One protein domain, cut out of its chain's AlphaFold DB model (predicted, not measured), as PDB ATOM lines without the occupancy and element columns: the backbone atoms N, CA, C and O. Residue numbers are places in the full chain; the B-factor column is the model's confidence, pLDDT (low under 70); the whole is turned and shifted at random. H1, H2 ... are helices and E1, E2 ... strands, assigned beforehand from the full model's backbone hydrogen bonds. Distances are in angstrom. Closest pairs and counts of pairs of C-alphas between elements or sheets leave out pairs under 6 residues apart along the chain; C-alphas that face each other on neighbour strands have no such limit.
ATOM      1  N   LYS A 113       7.526   8.177  45.426       96.12
ATOM      2  CA  LYS A 113       8.833   8.526  44.855       96.12
ATOM      3  C   LYS A 113       9.999   8.094  45.744       96.12
ATOM      4  O   LYS A 113      11.134   8.394  45.400       96.12
ATOM      5  N   ASP A 114       9.749   7.370  46.827       93.69
ATOM      6  CA  ASP A 114      10.815   6.813  47.653       93.69
ATOM      7  C   ASP A 114      11.430   5.574  46.979       93.69
ATOM      8  O   ASP A 114      10.811   4.508  46.896       93.69
ATOM      9  N   ALA A 115      12.648   5.726  46.451       95.44
ATOM     10  CA  ALA A 115      13.370   4.645  45.787       95.44
ATOM     11  C   ALA A 115      13.758   3.518  46.759       95.44
ATOM     12  O   ALA A 115      13.647   2.352  46.380       95.44
ATOM     13  N   ASN A 116      14.130   3.853  48.002       94.56
ATOM     14  CA  ASN A 116      14.513   2.866  49.013       94.56
ATOM     15  C   ASN A 116      13.296   2.030  49.415       94.56
ATOM     16  O   ASN A 116      13.368   0.807  49.455       94.56
ATOM     17  N   ALA A 117      12.136   2.661  49.625       95.06
ATOM     18  CA  ALA A 117      10.915   1.928  49.958       95.06
ATOM     19  C   ALA A 117      10.459   0.986  48.826       95.06
ATOM     20  O   ALA A 117       9.905  -0.082  49.097       95.06
ATOM     21  N   TRP A 118      10.691   1.345  47.555       98.19
ATOM     22  CA  TRP A 118      10.468   0.429  46.430       98.19
ATOM     23  C   TRP A 118      11.461  -0.738  46.426       98.19
ATOM     24  O   TRP A 118      11.028  -1.865  46.185       98.19
ATOM     25  N   ASP A 119      12.748  -0.498  46.694       97.19
ATOM     26  CA  ASP A 119      13.755  -1.562  46.809       97.19
ATOM     27  C   ASP A 119      13.381  -2.541  47.930       97.19
ATOM     28  O   ASP A 119      13.185  -3.733  47.684       97.19
ATOM     29  N   GLU A 120      13.114  -2.027  49.130       97.31
ATOM     30  CA  GLU A 120      12.749  -2.841  50.290       97.31
ATOM     31  C   GLU A 120      11.436  -3.609  50.083       97.31
ATOM     32  O   GLU A 120      11.351  -4.805  50.371       97.31
ATOM     33  N   LEU A 121      10.415  -2.986  49.474       98.19
ATOM     34  CA  LEU A 121       9.188  -3.699  49.113       98.19
ATOM     35  C   LEU A 121       9.474  -4.855  48.140       98.19
ATOM     36  O   LEU A 121       8.839  -5.908  48.223       98.19
ATOM     37  N   GLY A 122      10.398  -4.667  47.196       97.38
ATOM     38  CA  GLY A 122      10.840  -5.715  46.281       97.38
ATOM     39  C   GLY A 122      11.586  -6.845  46.994       97.38
ATOM     40  O   GLY A 122      11.336  -8.023  46.704       97.38
ATOM     41  N   ALA A 123      12.452  -6.499  47.949       95.94
ATOM     42  CA  ALA A 123      13.223  -7.442  48.755       95.94
ATOM     43  C   ALA A 123      12.306  -8.373  49.565       95.94
ATOM     44  O   ALA A 123      12.483  -9.593  49.521       95.94
ATOM     45  N   VAL A 124      11.237  -7.835  50.166       96.50
ATOM     46  CA  VAL A 124      10.236  -8.609  50.935       96.50
ATOM     47  C   VAL A 124       9.168  -9.308  50.074       96.50
ATOM     48  O   VAL A 124       8.139  -9.765  50.579       96.50
ATOM     49  N   GLY A 125       9.379  -9.416  48.758       95.50
ATOM     50  CA  GLY A 125       8.525 -10.213  47.870       95.50
ATOM     51  C   GLY A 125       7.456  -9.427  47.100       95.50
ATOM     52  O   GLY A 125       6.563 -10.033  46.503       95.50
ATOM     53  N   GLY A 126       7.544  -8.098  47.061       96.56
ATOM     54  CA  GLY A 126       6.602  -7.226  46.361       96.56
ATOM     55  C   GLY A 126       5.326  -6.953  47.159       96.56
ATOM     56  O   GLY A 126       5.139  -7.422  48.286       96.56
ATOM     57  N   GLY A 127       4.390  -6.207  46.576       96.69
ATOM     58  CA  GLY A 127       3.145  -5.856  47.255       96.69
ATOM     59  C   GLY A 127       2.212  -4.967  46.451       96.69
ATOM     60  O   GLY A 127       2.452  -4.654  45.289       96.69
ATOM     61  N   ARG A 128       1.118  -4.565  47.094       97.19
ATOM     62  CA  ARG A 128       0.097  -3.691  46.520       97.19
ATOM     63  C   ARG A 128       0.310  -2.248  46.954       97.19
ATOM     64  O   ARG A 128       0.244  -1.963  48.146       97.19
ATOM     65  N   VAL A 129       0.489  -1.339  46.004       95.56
ATOM     66  CA  VAL A 129       0.635   0.102  46.259       95.56
ATOM     67  C   VAL A 129      -0.407   0.840  45.428       95.56
ATOM     68  O   VAL A 129      -0.517   0.612  44.224       95.56
ATOM     69  N   LYS A 130      -1.213   1.700  46.066       91.50
ATOM     70  CA  LYS A 130      -2.314   2.451  45.420       91.50
ATOM     71  C   LYS A 130      -3.223   1.568  44.543       91.50
ATOM     72  O   LYS A 130      -3.573   1.924  43.422       91.50
ATOM     73  N   GLY A 131      -3.565   0.381  45.051       91.31
ATOM     74  CA  GLY A 131      -4.457  -0.571  44.381       91.31
ATOM     75  C   GLY A 131      -3.821  -1.400  43.259       91.31
ATOM     76  O   GLY A 131      -4.517  -2.218  42.670       91.31
ATOM     77  N   ARG A 132      -2.523  -1.234  42.971       95.31
ATOM     78  CA  ARG A 132      -1.811  -2.001  41.937       95.31
ATOM     79  C   ARG A 132      -0.830  -2.979  42.559       95.31
ATOM     80  O   ARG A 132      -0.069  -2.597  43.447       95.31
ATOM     81  N   ASP A 133      -0.843  -4.214  42.074       97.06
ATOM     82  CA  ASP A 133       0.104  -5.240  42.494       97.06
ATOM     83  C   ASP A 133       1.443  -5.071  41.769       97.06
ATOM     84  O   ASP A 133       1.510  -4.865  40.555       97.06
ATOM     85  N   HIS A 134       2.519  -5.149  42.541       97.19
ATOM     86  CA  HIS A 134       3.889  -5.051  42.080       97.19
ATOM     87  C   HIS A 134       4.641  -6.316  42.482       97.19
ATOM     88  O   HIS A 134       4.737  -6.649  43.664       97.19
ATOM     89  N   SER A 135       5.164  -7.024  41.479       97.19
ATOM     90  CA  SER A 135       6.114  -8.116  41.690       97.19
ATOM     91  C   SER A 135       7.441  -7.567  42.242       97.19
ATOM     92  O   SER A 135       7.714  -6.376  42.069       97.19
ATOM     93  N   PRO A 136       8.309  -8.414  42.827       96.56
ATOM     94  CA  PRO A 136       9.654  -8.007  43.237       96.56
ATOM     95  C   PRO A 136      10.426  -7.270  42.139       96.56
ATOM     96  O   PRO A 136      10.966  -6.195  42.371       96.56
ATOM     97  N   ARG A 137      10.417  -7.815  40.914       96.75
ATOM     98  CA  ARG A 137      11.101  -7.214  39.765       96.75
ATOM     99  C   ARG A 137      10.539  -5.827  39.445       96.75
ATOM    100  O   ARG A 137      11.308  -4.885  39.313       96.75
ATOM    101  N   ASN A 138       9.212  -5.690  39.397       96.31
ATOM    102  CA  ASN A 138       8.563  -4.408  39.111       96.31
ATOM    103  C   ASN A 138       8.889  -3.352  40.182       96.31
ATOM    104  O   ASN A 138       8.932  -2.162  39.870       96.31
ATOM    105  N   CYS A 139       9.077  -3.766  41.439       97.62
ATOM    106  CA  CYS A 139       9.500  -2.878  42.519       97.62
ATOM    107  C   CYS A 139      10.922  -2.345  42.282       97.62
ATOM    108  O   CYS A 139      11.108  -1.130  42.270       97.62
ATOM    109  N   PHE A 140      11.894  -3.216  41.987       97.00
ATOM    110  CA  PHE A 140      13.269  -2.792  41.683       97.00
ATOM    111  C   PHE A 140      13.342  -1.908  40.431       97.00
ATOM    112  O   PHE A 140      14.002  -0.874  40.435       97.00
ATOM    113  N   GLU A 141      12.600  -2.242  39.370       96.88
ATOM    114  CA  GLU A 141      12.510  -1.402  38.166       96.88
ATOM    115  C   GLU A 141      11.942  -0.008  38.470       96.88
ATOM    116  O   GLU A 141      12.370   0.986  37.878       96.88
ATOM    117  N   LYS A 142      10.990   0.096  39.407       96.69
ATOM    118  CA  LYS A 142      10.472   1.385  39.876       96.69
ATOM    119  C   LYS A 142      11.494   2.161  40.695       96.69
ATOM    120  O   LYS A 142      11.652   3.350  40.422       96.69
ATOM    121  N   ALA A 143      12.183   1.511  41.632       97.19
ATOM    122  CA  ALA A 143      13.273   2.123  42.388       97.19
ATOM    123  C   ALA A 143      14.317   2.717  41.429       97.19
ATOM    124  O   ALA A 143      14.629   3.896  41.518       97.19
ATOM    125  N   LEU A 144      14.724   1.954  40.409       96.31
ATOM    126  CA  LEU A 144      15.707   2.368  39.400       96.31
ATOM    127  C   LEU A 144      15.191   3.396  38.385       96.31
ATOM    128  O   LEU A 144      15.968   4.100  37.734       96.31
ATOM    129  N   LYS A 145      13.872   3.504  38.216       96.19
ATOM    130  CA  LYS A 145      13.267   4.596  37.448       96.19
ATOM    131  C   LYS A 145      13.346   5.922  38.208       96.19
ATOM    132  O   LYS A 145      13.440   6.964  37.562       96.19
ATOM    133  N   ILE A 146      13.256   5.873  39.536       94.25
ATOM    134  CA  ILE A 146      13.339   7.036  40.424       94.25
ATOM    135  C   ILE A 146      14.804   7.428  40.628       94.25
ATOM    136  O   ILE A 146      15.169   8.561  40.326       94.25
ATOM    137  N   ASP A 147      15.631   6.482  41.071       91.88
ATOM    138  CA  ASP A 147      17.073   6.630  41.243       91.88
ATOM    139  C   ASP A 147      17.826   5.589  40.392       91.88
ATOM    140  O   ASP A 147      18.004   4.439  40.803       91.88
ATOM    141  N   PRO A 148      18.314   5.982  39.201       91.38
ATOM    142  CA  PRO A 148      19.079   5.106  38.318       91.38
ATOM    143  C   PRO A 148      20.417   4.622  38.886       91.38
ATOM    144  O   PRO A 148      21.025   3.735  38.286       91.38
ATOM    145  N   HIS A 149      20.903   5.201  39.985       89.12
ATOM    146  CA  HIS A 149      22.173   4.846  40.618       89.12
ATOM    147  C   HIS A 149      21.984   4.052  41.915       89.12
ATOM    148  O   HIS A 149      22.968   3.732  42.584       89.12
ATOM    149  N   HIS A 150      20.747   3.669  42.247       88.06
ATOM    150  CA  HIS A 150      20.456   2.912  43.456       88.06
ATOM    151  C   HIS A 150      21.088   1.513  43.399       88.06
ATOM    152  O   HIS A 150      20.577   0.579  42.777       88.06
ATOM    153  N   ALA A 151      22.230   1.368  44.070       89.31
ATOM    154  CA  ALA A 151      23.043   0.158  44.001       89.31
ATOM    155  C   ALA A 151      22.323  -1.096  44.528       89.31
ATOM    156  O   ALA A 151      22.441  -2.161  43.919       89.31
ATOM    157  N   GLY A 152      21.562  -0.962  45.622       88.50
ATOM    158  CA  GLY A 152      20.737  -2.036  46.191       88.50
ATOM    159  C   GLY A 152      19.724  -2.570  45.181       88.50
ATOM    160  O   GLY A 152      19.752  -3.755  44.846       88.50
ATOM    161  N   ALA A 153      18.945  -1.675  44.570       92.12
ATOM    162  CA  ALA A 153      17.961  -2.047  43.561       92.12
ATOM    163  C   ALA A 153      18.583  -2.711  42.319       92.12
ATOM    164  O   ALA A 153      18.024  -3.680  41.803       92.12
ATOM    165  N   TRP A 154      19.756  -2.264  41.853       94.31
ATOM    166  CA  TRP A 154      20.480  -2.935  40.762       94.31
ATOM    167  C   TRP A 154      20.939  -4.343  41.139       94.31
ATOM    168  O   TRP A 154      20.765  -5.285  40.361       94.31
ATOM    169  N   TYR A 155      21.501  -4.503  42.336       91.81
ATOM    170  CA  TYR A 155      21.912  -5.806  42.845       91.81
ATOM    171  C   TYR A 155      20.716  -6.761  42.943       91.81
ATOM    172  O   TYR A 155      20.741  -7.871  42.406       91.81
ATOM    173  N   ASN A 156      19.622  -6.293  43.535       92.38
ATOM    174  CA  ASN A 156      18.408  -7.073  43.701       92.38
ATOM    175  C   ASN A 156      17.730  -7.404  42.363       92.38
ATOM    176  O   ASN A 156      17.241  -8.521  42.177       92.38
ATOM    177  N   LEU A 157      17.757  -6.492  41.387       94.31
ATOM    178  CA  LEU A 157      17.278  -6.768  40.032       94.31
ATOM    179  C   LEU A 157      18.107  -7.871  39.358       94.31
ATOM    180  O   LEU A 157      17.538  -8.777  38.743       94.31
ATOM    181  N   GLY A 158      19.433  -7.849  39.529       94.25
ATOM    182  CA  GLY A 158      20.336  -8.901  39.057       94.25
ATOM    183  C   GLY A 158      20.001 -10.272  39.648       94.25
ATOM    184  O   GLY A 158      19.893 -11.249  38.904       94.25
ATOM    185  N   LEU A 159      19.713 -10.338  40.953       92.38
ATOM    186  CA  LEU A 159      19.246 -11.560  41.622       92.38
ATOM    187  C   LEU A 159      17.898 -12.069  41.086       92.38
ATOM    188  O   LEU A 159      17.611 -13.264  41.160       92.38
ATOM    189  N   ARG A 160      17.062 -11.191  40.518       92.31
ATOM    190  CA  ARG A 160      15.809 -11.560  39.835       92.31
ATOM    191  C   ARG A 160      15.992 -11.871  38.346       92.31
ATOM    192  O   ARG A 160      14.992 -12.011  37.637       92.31
ATOM    193  N   GLY A 161      17.231 -12.005  37.874       88.44
ATOM    194  CA  GLY A 161      17.555 -12.317  36.480       88.44
ATOM    195  C   GLY A 161      17.466 -11.115  35.538       88.44
ATOM    196  O   GLY A 161      17.363 -11.311  34.331       88.44
ATOM    197  N   GLY A 162      17.480  -9.892  36.076       91.94
ATOM    198  CA  GLY A 162      17.401  -8.659  35.301       91.94
ATOM    199  C   GLY A 162      15.981  -8.106  35.129       91.94
ATOM    200  O   GLY A 162      15.028  -8.564  35.768       91.94
ATOM    201  N   GLY A 163      15.848  -7.087  34.279       92.50
ATOM    202  CA  GLY A 163      14.594  -6.374  34.033       92.50
ATOM    203  C   GLY A 163      14.735  -5.184  33.086       92.50
ATOM    204  O   GLY A 163      15.762  -4.998  32.431       92.50
ATOM    205  N   LEU A 164      13.675  -4.386  32.996       92.88
ATOM    206  CA  LEU A 164      13.593  -3.218  32.127       92.88
ATOM    207  C   LEU A 164      13.761  -1.933  32.941       92.88
ATOM    208  O   LEU A 164      12.876  -1.537  33.697       92.88
ATOM    209  N   VAL A 165      14.864  -1.222  32.723       91.38
ATOM    210  CA  VAL A 165      15.136   0.051  33.399       91.38
ATOM    211  C   VAL A 165      15.194   1.160  32.360       91.38
ATOM    212  O   VAL A 165      16.042   1.158  31.473       91.38
ATOM    213  N   ARG A 166      14.257   2.114  32.446       88.31
ATOM    214  CA  ARG A 166      14.135   3.263  31.519       88.31
ATOM    215  C   ARG A 166      14.107   2.872  30.029       88.31
ATOM    216  O   ARG A 166      14.607   3.608  29.187       88.31
ATOM    217  N   GLY A 167      13.502   1.728  29.705       86.38
ATOM    218  CA  GLY A 167      13.400   1.224  28.331       86.38
ATOM    219  C   GLY A 167      14.615   0.422  27.854       86.38
ATOM    220  O   GLY A 167      14.572  -0.131  26.761       86.38
ATOM    221  N   LEU A 168      15.663   0.309  28.674       90.75
ATOM    222  CA  LEU A 168      16.817  -0.545  28.412       90.75
ATOM    223  C   LEU A 168      16.635  -1.887  29.122       90.75
ATOM    224  O   LEU A 168      16.358  -1.934  30.324       90.75
ATOM    225  N   GLY A 169      16.752  -2.974  28.363       92.38
ATOM    226  CA  GLY A 169      16.674  -4.333  28.886       92.38
ATOM    227  C   GLY A 169      18.018  -4.781  29.445       92.38
ATOM    228  O   GLY A 169      19.021  -4.772  28.737       92.38
ATOM    229  N   TYR A 170      18.017  -5.215  30.698       92.88
ATOM    230  CA  TYR A 170      19.150  -5.844  31.363       92.88
ATOM    231  C   TYR A 170      18.779  -7.307  31.545       92.88
ATOM    232  O   TYR A 170      17.951  -7.631  32.389       92.88
ATOM    233  N   SER A 171      19.310  -8.178  30.694       89.56
ATOM    234  CA  SER A 171      18.906  -9.589  30.618       89.56
ATOM    235  C   SER A 171      19.822 -10.520  31.407       89.56
ATOM    236  O   SER A 171      19.524 -11.703  31.554       89.56
ATOM    237  N   THR A 172      20.943 -10.000  31.912       89.81
ATOM    238  CA  THR A 172      21.925 -10.781  32.665       89.81
ATOM    239  C   THR A 172      22.199 -10.158  34.037       89.81
ATOM    240  O   THR A 172      22.259  -8.928  34.158       89.81
ATOM    241  N   PRO A 173      22.436 -10.979  35.078       88.00
ATOM    242  CA  PRO A 173      22.832 -10.472  36.390       88.00
ATOM    243  C   PRO A 173      24.118  -9.639  36.347       88.00
ATOM    244  O   PRO A 173      24.204  -8.622  37.025       88.00
ATOM    245  N   ALA A 174      25.088 -10.017  35.504       89.06
ATOM    246  CA  ALA A 174      26.369  -9.319  35.380       89.06
ATOM    247  C   ALA A 174      26.212  -7.846  34.968       89.06
ATOM    248  O   ALA A 174      26.860  -6.979  35.547       89.06
ATOM    249  N   GLN A 175      25.307  -7.547  34.027       91.44
ATOM    250  CA  GLN A 175      25.012  -6.164  33.634       91.44
ATOM    251  C   GLN A 175      24.420  -5.354  34.795       91.44
ATOM    252  O   GLN A 175      24.770  -4.191  34.983       91.44
ATOM    253  N   CYS A 176      23.546  -5.974  35.591       87.50
ATOM    254  CA  CYS A 176      22.945  -5.328  36.753       87.50
ATOM    255  C   CYS A 176      23.986  -5.091  37.859       87.50
ATOM    256  O   CYS A 176      24.045  -4.010  38.433       87.50
ATOM    257  N   TYR A 177      24.859  -6.065  38.127       87.19
ATOM    258  CA  TYR A 177      25.920  -5.928  39.128       87.19
ATOM    259  C   TYR A 177      26.962  -4.878  38.746       87.19
ATOM    260  O   TYR A 177      27.400  -4.138  39.623       87.19
ATOM    261  N   ALA A 178      27.298  -4.752  37.458       87.06
ATOM    262  CA  ALA A 178      28.160  -3.676  36.973       87.06
ATOM    263  C   ALA A 178      27.554  -2.290  37.268       87.06
ATOM    264  O   ALA A 178      28.236  -1.405  37.785       87.06
ATOM    265  N   LYS A 179      26.243  -2.123  37.053       89.38
ATOM    266  CA  LYS A 179      25.533  -0.889  37.425       89.38
ATOM    267  C   LYS A 179      25.471  -0.659  38.936       89.38
ATOM    268  O   LYS A 179      25.582   0.481  39.383       89.38
ATOM    269  N   ALA A 180      25.357  -1.724  39.728       84.19
ATOM    270  CA  ALA A 180      25.407  -1.630  41.184       84.19
ATOM    271  C   ALA A 180      26.782  -1.167  41.706       84.19
ATOM    272  O   ALA A 180      26.838  -0.440  42.696       84.19
ATOM    273  N   SER A 181      27.894  -1.571  41.075       78.81
ATOM    274  CA  SER A 181      29.225  -1.032  41.403       78.81
ATOM    275  C   SER A 181      29.369   0.430  40.995       78.81
ATOM    276  O   SER A 181      29.734   1.232  41.845       78.81
ATOM    277  N   GLU A 182      28.964   0.802  39.774       82.50
ATOM    278  CA  GLU A 182      29.023   2.198  39.305       82.50
ATOM    279  C   GLU A 182      28.283   3.161  40.254       82.50
ATOM    280  O   GLU A 182      28.767   4.250  40.554       82.50
ATOM    281  N   GLY A 183      27.105   2.760  40.748       69.44
ATOM    282  CA  GLY A 183      26.334   3.565  41.700       69.44
ATOM    283  C   GLY A 183      27.026   3.748  43.055       69.44
ATOM    284  O   GLY A 183      26.938   4.825  43.643       69.44
ATOM    285  N   ARG A 184      27.740   2.724  43.548       67.56
ATOM    286  CA  ARG A 184      28.503   2.814  44.806       67.56
ATOM    287  C   ARG A 184      29.732   3.697  44.663       67.56
ATOM    288  O   ARG A 184      29.948   4.537  45.529       67.56
ATOM    289  N   ASP A 185      30.476   3.532  43.576       53.00
ATOM    290  CA  ASP A 185      31.689   4.311  43.319       53.00
ATOM    291  C   ASP A 185      31.352   5.800  43.194       53.00
ATOM    292  O   ASP A 185      32.010   6.640  43.800       53.00
ATOM    293  N   ARG A 186      30.241   6.130  42.523       58.62
ATOM    294  CA  ARG A 186      29.763   7.513  42.418       58.62
ATOM    295  C   ARG A 186      29.266   8.083  43.746       58.62
ATOM    296  O   ARG A 186      29.473   9.260  44.016       58.62
ATOM    297  N   LYS A 187      28.584   7.280  44.570       53.09
ATOM    298  CA  LYS A 187      28.168   7.730  45.906       53.09
ATOM    299  C   LYS A 187      29.392   8.049  46.765       53.09
ATOM    300  O   LYS A 187      29.429   9.104  47.381       53.09
ATOM    301  N   LEU A 188      30.408   7.187  46.717       48.16
ATOM    302  CA  LEU A 188      31.677   7.413  47.400       48.16
ATOM    303  C   LEU A 188      32.389   8.675  46.887       48.16
ATOM    304  O   LEU A 188      32.926   9.424  47.689       48.16
ATOM    305  N   GLU A 189      32.369   8.935  45.578       40.47
ATOM    306  CA  GLU A 189      32.930  10.153  44.974       40.47
ATOM    307  C   GLU A 189      32.220  11.426  45.469       40.47
ATOM    308  O   GLU A 189      32.876  12.368  45.898       40.47
ATOM    309  N   VAL A 190      30.883  11.430  45.513       47.75
ATOM    310  CA  VAL A 190      30.094  12.562  46.041       47.75
ATOM    311  C   VAL A 190      30.315  12.767  47.547       47.75
ATOM    312  O   VAL A 190      30.416  13.906  48.012       47.75
ATOM    313  N   ASP A 191      30.423  11.681  48.318       42.28
ATOM    314  CA  ASP A 191      30.735  11.741  49.750       42.28
ATOM    315  C   ASP A 191      32.166  12.282  49.973       42.28
ATOM    316  O   ASP A 191      32.399  13.101  50.866       42.28
ATOM    317  N   LEU A 192      33.122  11.899  49.116       35.19
ATOM    318  CA  LEU A 192      34.492  12.418  49.119       35.19
ATOM    319  C   LEU A 192      34.579  13.885  48.699       35.19
ATOM    320  O   LEU A 192      35.404  14.591  49.261       35.19
ATOM    321  N   ASP A 193      33.748  14.369  47.777       41.16
ATOM    322  CA  ASP A 193      33.685  15.793  47.420       41.16
ATOM    323  C   ASP A 193      33.118  16.638  48.570       41.16
ATOM    324  O   ASP A 193      33.617  17.722  48.870       41.16
ATOM    325  N   SER A 194      32.129  16.099  49.284       37.00
ATOM    326  CA  SER A 194      31.558  16.728  50.482       37.00
ATOM    327  C   SER A 194      32.584  16.807  51.623       37.00
ATOM    328  O   SER A 194      32.668  17.813  52.329       37.00
ATOM    329  N   LEU A 195      33.428  15.779  51.763       34.84
ATOM    330  CA  LEU A 195      34.609  15.802  52.635       34.84
ATOM    331  C   LEU A 195      35.714  16.712  52.076       34.84
ATOM    332  O   LEU A 195      36.388  17.405  52.832       34.84
ATOM    333  N   SER A 196      35.887  16.761  50.757       34.84
ATOM    334  CA  SER A 196      36.867  17.603  50.078       34.84
ATOM    335  C   SER A 196      36.581  19.082  50.303       34.84
ATOM    336  O   SER A 196      37.527  19.860  50.371       34.84
ATOM    337  N   ASP A 197      35.318  19.483  50.412       37.12
ATOM    338  CA  ASP A 197      34.923  20.855  50.726       37.12
ATOM    339  C   ASP A 197      35.284  21.248  52.163       37.12
ATOM    340  O   ASP A 197      35.682  22.388  52.400       37.12
ATOM    341  N   ALA A 198      35.263  20.293  53.099       34.28
ATOM    342  CA  ALA A 198      35.832  20.468  54.437       34.28
ATOM    343  C   ALA A 198      37.378  20.493  54.426       34.28
ATOM    344  O   ALA A 198      37.997  21.065  55.318       34.28
ATOM    345  N   VAL A 199      37.998  19.916  53.392       36.25
ATOM    346  CA  VAL A 199      39.456  19.771  53.208       36.25
ATOM    347  C   VAL A 199      40.040  20.818  52.232       36.25
ATOM    348  O   VAL A 199      41.223  20.795  51.906       36.25
ATOM    349  N   LYS A 200      39.251  21.810  51.795       38.84
ATOM    350  CA  LYS A 200      39.658  22.891  50.867       38.84
ATOM    351  C   LYS A 200      40.666  23.912  51.427       38.84
ATOM    352  O   LYS A 200      40.864  24.958  50.811       38.84
ATOM    353  N   GLN A 201      41.350  23.635  52.536       45.47
ATOM    354  CA  GLN A 201      42.624  24.309  52.784       45.47
ATOM    355  C   GLN A 201      43.624  23.757  51.766       45.47
ATOM    356  O   GLN A 201      43.979  22.582  51.806       45.47
TER     357      GLN A 201
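AT A GLANCE: This is residues 113 to 201 of the 426 residues of the protein "CYC8 protein" of Symbiodinium sp. CCMP2592 (UniProt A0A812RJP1). Two small strand hairpins, E1 E2 and E3 E4, sit at the edges of a compact body whose core is a triangle of three short helices, H1, H2 and H3. The long helix H4 packs along H3 with residues 173 to 184, and residues 188 to 201 stick out as a free arm that makes the length. The printed part has 89 residues, mostly helix, in the order H1 E1 E2 H2 H3 E3 E4 H4; both two-stranded sheets are antiparallel. It is only just loose, close to compact, with a radius of gyration of the C-alphas of 14.8 A and spans of 53 by 29 by 22 A.

IN THESE COORDINATES: One sheet has E1, residues 127 to 129, and E2, residues 132 to 134; the other has E3, residues 163 to 165, and E4, residues 168 to 170; each strand is 6.5 A long. H1, residues 115 to 123, begins at C-alpha 115 (13.370, 4.645, 45.787) and is 12.4 A long. H2, residues 136 to 146, is 15.7 A long, and H3, residues 151 to 159, 12.5 A. H4, residues 173 to 198, is 38.1 A long and ends at C-alpha 198 (35.832, 20.468, 54.437).

HOW THE PARTS SIT: In the hairpin E3 and E4, N 163 and O 170 are 2.9 A apart, within hydrogen-bond range; in the hairpin E1 and E2, N 129 and O 132 are 2.9 A apart, also within range. The closest C-alphas of H2 and E3 are those of Glu 141 and Val 165, 5.6 A apart. The hub H3 touches H2, its partner in a helical hairpin, at a shallow tilt of 31 degrees, opposite ways, with C-alphas 140 and 153 closest at 5.1 A. H1 touches H2 at 11 degrees, a shallow tilt, opposite ways, C-alphas 122 and 136 being closest at 4.0 A. H1 also touches H3, C-alphas 119 and 153 being closest at 5.3 A. H4 touches H3 with residues 173 to 184 alone, at a shallow tilt of 10 degrees, opposite ways, C-alphas 158 and 173 being closest at 4.0 A. H1 and H2 are apart from H4. Every O i to N i+4 pair is within hydrogen-bond range in H1, H2 and H3, and 21 of 22 are in H4.

THE WHOLE: The C-alphas of Gly 131 and Gln 201, the two farthest apart, are 53.9 A apart. The printed part has no cut, and its links between named elements are tight. Residues 183 to 201 have pLDDT under 70.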